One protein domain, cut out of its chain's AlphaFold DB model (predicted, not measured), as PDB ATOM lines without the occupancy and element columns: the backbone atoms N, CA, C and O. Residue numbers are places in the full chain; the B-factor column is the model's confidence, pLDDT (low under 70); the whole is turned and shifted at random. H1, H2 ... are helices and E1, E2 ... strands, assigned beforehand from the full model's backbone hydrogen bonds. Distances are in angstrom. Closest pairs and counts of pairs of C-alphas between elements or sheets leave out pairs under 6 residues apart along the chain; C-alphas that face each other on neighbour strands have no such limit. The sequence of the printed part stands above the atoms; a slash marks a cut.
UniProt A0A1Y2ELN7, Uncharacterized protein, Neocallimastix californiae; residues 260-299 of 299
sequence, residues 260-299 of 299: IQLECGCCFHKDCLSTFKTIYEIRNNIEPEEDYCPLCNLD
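This is residues 260 to 299 of the 299 residues of an uncharacterized protein of Neocallimastix californiae (UniProt A0A1Y2ELN7). One helix, H1, makes the base of an L, and a small strand hairpin, residues 260 to 261 with E1, stands at its first end. From the other end the chain folds back over H1 as a long unnamed stretch, residues 285 to 299. The printed part has 40 residues with one named strand and then one named helix, mostly helix, though under half of the residues are in named elements. It is compact, with a radius of gyration of the C-alphas of 9.6 A, and spans 26 by 21 by 15 A.

Look first at H1, residues 270 to 284, where every O i to N i+4 pair is within hydrogen-bond range. E1, residues 267 to 269, and H1 meet only through their link, which is tight. E1 pairs with no named strand, but residues 267 to 268 pair antiparallel with residues 260 to 261.

Find C-alpha 270 at (-6.130, 38.375, 42.762); from there H1 runs 21.1 A to C-alpha 284 at (-21.721, 34.880, 28.934). E1 begins at C-alpha 267, (-10.543, 33.386, 49.119), and is 7.1 A long.

The C-alphas farthest apart, those of Gly 265 and Asn 285, are 26.2 A apart. The printed part has no cut, and Asp 299 is the chain's last residue. Confidence is under 70 at residues 282 to 283 and 297 to 299.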
ATOM      1  N   ILE A 260      -7.480  37.823  47.979       71.00
ATOM      2  CA  ILE A 260      -8.703  38.599  48.175       71.00
ATOM      3  C   ILE A 260      -9.769  37.651  48.718       71.00
ATOM      4  O   ILE A 260     -10.002  36.584  48.146       71.00
ATOM      5  N   GLN A 261     -10.414  38.047  49.813       77.25
ATOM      6  CA  GLN A 261     -11.592  37.375  50.350       77.25
ATOM      7  C   GLN A 261     -12.849  38.088  49.844       77.25
ATOM      8  O   GLN A 261     -12.968  39.304  49.990       77.25
ATOM      9  N   LEU A 262     -13.764  37.335  49.241       78.31
ATOM     10  CA  LEU A 262     -15.061  37.830  48.775       78.31
ATOM     11  C   LEU A 262     -16.095  37.819  49.909       78.31
ATOM     12  O   LEU A 262     -15.925  37.110  50.902       78.31
ATOM     13  N   GLU A 263     -17.211  38.533  49.738       75.56
ATOM     14  CA  GLU A 263     -18.290  38.602  50.741       75.56
ATOM     15  C   GLU A 263     -18.900  37.232  51.081       75.56
ATOM     16  O   GLU A 263     -19.288  36.977  52.220       75.56
ATOM     17  N   CYS A 264     -18.914  36.308  50.116       74.69
ATOM     18  CA  CYS A 264     -19.332  34.918  50.322       74.69
ATOM     19  C   CYS A 264     -18.364  34.092  51.198       74.69
ATOM     20  O   CYS A 264     -18.649  32.938  51.513       74.69
ATOM     21  N   GLY A 265     -17.216  34.660  51.583       71.25
ATOM     22  CA  GLY A 265     -16.196  34.033  52.418       71.25
ATOM     23  C   GLY A 265     -15.123  33.256  51.649       71.25
ATOM     24  O   GLY A 265     -14.156  32.821  52.270       71.25
ATOM     25  N   CYS A 266     -15.253  33.099  50.327       74.38
ATOM     26  CA  CYS A 266     -14.252  32.436  49.488       74.38
ATOM     27  C   CYS A 266     -13.010  33.318  49.277       74.38
ATOM     28  O   CYS A 266     -13.133  34.520  49.032       74.38
ATOM     29  N   CYS A 267     -11.824  32.707  49.317       72.00
ATOM     30  CA  CYS A 267     -10.543  33.386  49.119       72.00
ATOM     31  C   CYS A 267      -9.908  32.977  47.789       72.00
ATOM     32  O   CYS A 267      -9.869  31.795  47.456       72.00
ATOM     33  N   PHE A 268      -9.368  33.949  47.055       75.56
ATOM     34  CA  PHE A 268      -8.685  33.720  45.783       75.56
ATOM     35  C   PHE A 268      -7.438  34.588  45.680       75.56
ATOM     36  O   PHE A 268      -7.429  35.726  46.144       75.56
ATOM     37  N   HIS A 269      -6.403  34.110  44.990       80.19
ATOM     38  CA  HIS A 269      -5.376  35.014  44.480       80.19
ATOM     39  C   HIS A 269      -6.013  36.020  43.516       80.19
ATOM     40  O   HIS A 269      -6.845  35.643  42.685       80.19
ATOM     41  N   LYS A 270      -5.608  37.291  43.607       75.44
ATOM     42  CA  LYS A 270      -6.130  38.375  42.762       75.44
ATOM     43  C   LYS A 270      -6.072  38.037  41.266       75.44
ATOM     44  O   LYS A 270      -7.057  38.243  40.559       75.44
ATOM     45  N   ASP A 271      -4.972  37.440  40.815       73.00
ATOM     46  CA  ASP A 271      -4.775  37.071  39.409       73.00
ATOM     47  C   ASP A 271      -5.662  35.893  38.987       73.00
ATOM     48  O   ASP A 271      -6.236  35.897  37.894       73.00
ATOM     49  N   CYS A 272      -5.854  34.912  39.874       75.81
ATOM     50  CA  CYS A 272      -6.788  33.810  39.640       75.81
ATOM     51  C   CYS A 272      -8.222  34.335  39.527       75.81
ATOM     52  O   CYS A 272      -8.925  33.991  38.579       75.81
ATOM     53  N   LEU A 273      -8.645  35.211  40.444       78.94
ATOM     54  CA  LEU A 273      -9.978  35.813  40.423       78.94
ATOM     55  C   LEU A 273     -10.213  36.640  39.150       78.94
ATOM     56  O   LEU A 273     -11.256  36.495  38.516       78.94
ATOM     57  N   SER A 274      -9.233  37.454  38.744       77.31
ATOM     58  CA  SER A 274      -9.291  38.210  37.488       77.31
ATOM     59  C   SER A 274      -9.440  37.281  36.285       77.31
ATOM     60  O   SER A 274     -10.281  37.517  35.423       77.31
ATOM     61  N   THR A 275      -8.677  36.185  36.260       76.81
ATOM     62  CA  THR A 275      -8.752  35.185  35.189       76.81
ATOM     63  C   THR A 275     -10.148  34.569  35.115       76.81
ATOM     64  O   THR A 275     -10.728  34.495  34.035       76.81
ATOM     65  N   PHE A 276     -10.740  34.184  36.249       78.81
ATOM     66  CA  PHE A 276     -12.106  33.655  36.267       78.81
ATOM     67  C   PHE A 276     -13.148  34.669  35.791       78.81
ATOM     68  O   PHE A 276     -14.047  34.292  35.041       78.81
ATOM     69  N   LYS A 277     -13.020  35.943  36.178       79.44
ATOM     70  CA  LYS A 277     -13.910  37.014  35.710       79.44
ATOM     71  C   LYS A 277     -13.836  37.190  34.193       79.44
ATOM     72  O   LYS A 277     -14.871  37.181  33.536       79.44
ATOM     73  N   THR A 278     -12.633  37.227  33.620       75.19
ATOM     74  CA  THR A 278     -12.450  37.291  32.160       75.19
ATOM     75  C   THR A 278     -13.061  36.078  31.452       75.19
ATOM     76  O   THR A 278     -13.704  36.220  30.415       75.19
ATOM     77  N   ILE A 279     -12.912  34.871  32.012       71.75
ATOM     78  CA  ILE A 279     -13.527  33.658  31.446       71.75
ATOM     79  C   ILE A 279     -15.057  33.751  31.477       71.75
ATOM     80  O   ILE A 279     -15.713  33.383  30.500       71.75
ATOM     81  N   TYR A 280     -15.628  34.233  32.582       74.00
ATOM     82  CA  TYR A 280     -17.070  34.428  32.716       74.00
ATOM     83  C   TYR A 280     -17.600  35.439  31.693       74.00
ATOM     84  O   TYR A 280     -18.592  35.159  31.019       74.00
ATOM     85  N   GLU A 281     -16.902  36.564  31.533       76.00
ATOM     86  CA  GLU A 281     -17.243  37.611  30.571       76.00
ATOM     87  C   GLU A 281     -17.250  37.081  29.136       76.00
ATOM     88  O   GLU A 281     -18.243  37.237  28.428       76.00
ATOM     89  N   ILE A 282     -16.200  36.358  28.732       68.62
ATOM     90  CA  ILE A 282     -16.108  35.743  27.398       68.62
ATOM     91  C   ILE A 282     -17.248  34.742  27.171       68.62
ATOM     92  O   ILE A 282     -17.804  34.666  26.077       68.62
ATOM     93  N   ARG A 283     -17.598  33.949  28.191       67.31
ATOM     94  CA  ARG A 283     -18.599  32.883  28.061       67.31
ATOM     95  C   ARG A 283     -20.022  33.417  27.963       67.31
ATOM     96  O   ARG A 283     -20.811  32.896  27.179       67.31
ATOM     97  N   ASN A 284     -20.353  34.394  28.796       71.62
ATOM     98  CA  ASN A 284     -21.721  34.880  28.934       71.62
ATOM     99  C   ASN A 284     -21.961  36.176  28.158       71.62
ATOM    100  O   ASN A 284     -23.107  36.604  28.047       71.62
ATOM    101  N   ASN A 285     -20.900  36.769  27.599       75.25
ATOM    102  CA  ASN A 285     -20.910  38.076  26.948       75.25
ATOM    103  C   ASN A 285     -21.510  39.167  27.859       75.25
ATOM    104  O   ASN A 285     -22.220  40.062  27.397       75.25
ATOM    105  N   ILE A 286     -21.280  39.022  29.169       76.69
ATOM    106  CA  ILE A 286     -21.784  39.864  30.257       76.69
ATOM    107  C   ILE A 286     -20.633  40.081  31.237       76.69
ATOM    108  O   ILE A 286     -20.034  39.113  31.707       76.69
ATOM    109  N   GLU A 287     -20.357  41.337  31.565       79.50
ATOM    110  CA  GLU A 287     -19.335  41.706  32.543       79.50
ATOM    111  C   GLU A 287     -19.735  41.197  33.948       79.50
ATOM    112  O   GLU A 287     -20.866  41.435  34.386       79.50
ATOM    113  N   PRO A 288     -18.870  40.435  34.644       79.19
ATOM    114  CA  PRO A 288     -19.181  39.907  35.968       79.19
ATOM    115  C   PRO A 288     -19.255  41.023  37.012       79.19
ATOM    116  O   PRO A 288     -18.431  41.935  37.019       79.19
ATOM    117  N   GLU A 289     -20.194  40.893  37.951       77.56
ATOM    118  CA  GLU A 289     -20.322  41.805  39.091       77.56
ATOM    119  C   GLU A 289     -19.020  41.874  39.921       77.56
ATOM    120  O   GLU A 289     -18.197  40.946  39.929       77.56
ATOM    121  N   GLU A 290     -18.813  42.982  40.641       71.12
ATOM    122  CA  GLU A 290     -17.611  43.177  41.466       71.12
ATOM    123  C   GLU A 290     -17.424  42.043  42.490       71.12
ATOM    124  O   GLU A 290     -16.295  41.573  42.668       71.12
ATOM    125  N   ASP A 291     -18.519  41.490  43.010       70.75
ATOM    126  CA  ASP A 291     -18.520  40.394  43.987       70.75
ATOM    127  C   ASP A 291     -18.665  38.997  43.362       70.75
ATOM    128  O   ASP A 291     -18.941  38.015  44.058       70.75
ATOM    129  N   TYR A 292     -18.459  38.873  42.045       77.00
ATOM    130  CA  TYR A 292     -18.540  37.590  41.350       77.00
ATOM    131  C   TYR A 292     -17.592  36.558  41.974       77.00
ATOM    132  O   TYR A 292     -16.366  36.644  41.850       77.00
ATOM    133  N   CYS A 293     -18.187  35.544  42.606       79.75
ATOM    134  CA  CYS A 293     -17.488  34.382  43.124       79.75
ATOM    135  C   CYS A 293     -17.609  33.221  42.131       79.75
ATOM    136  O   CYS A 293     -18.716  32.707  41.931       79.75
ATOM    137  N   PRO A 294     -16.490  32.745  41.558       75.25
ATOM    138  CA  PRO A 294     -16.509  31.617  40.637       75.25
ATOM    139  C   PRO A 294     -17.102  30.360  41.271       75.25
ATOM    140  O   PRO A 294     -17.792  29.623  40.589       75.25
ATOM    141  N   LEU A 295     -16.876  30.127  42.572       73.56
ATOM    142  CA  LEU A 295     -17.351  28.925  43.266       73.56
ATOM    143  C   LEU A 295     -18.844  28.967  43.609       73.56
ATOM    144  O   LEU A 295     -19.504  27.934  43.554       73.56
ATOM    145  N   CYS A 296     -19.380  30.138  43.959       73.94
ATOM    146  CA  CYS A 296     -20.801  30.281  44.290       73.94
ATOM    147  C   CYS A 296     -21.700  30.322  43.047       73.94
ATOM    148  O   CYS A 296     -22.889  30.060  43.168       73.94
ATOM    149  N   ASN A 297     -21.125  30.622  41.878       67.19
ATOM    150  CA  ASN A 297     -21.826  30.724  40.597       67.19
ATOM    151  C   ASN A 297     -21.517  29.541  39.651       67.19
ATOM    152  O   ASN A 297     -21.646  29.674  38.432       67.19
ATOM    153  N   LEU A 298     -21.067  28.399  40.195       62.19
ATOM    154  CA  LEU A 298     -20.930  27.126  39.473       62.19
ATOM    155  C   LEU A 298     -22.303  26.440  39.355       62.19
ATOM    156  O   LEU A 298     -22.574  25.485  40.081       62.19
ATOM    157  N   ASP A 299     -23.142  26.918  38.437       47.03
ATOM    158  CA  ASP A 299     -24.305  26.173  37.919       47.03
ATOM    159  C   ASP A 299     -24.004  25.553  36.538       47.03
ATOM    160  O   ASP A 299     -23.378  26.228  35.680       47.03
TER     161      ASP A 299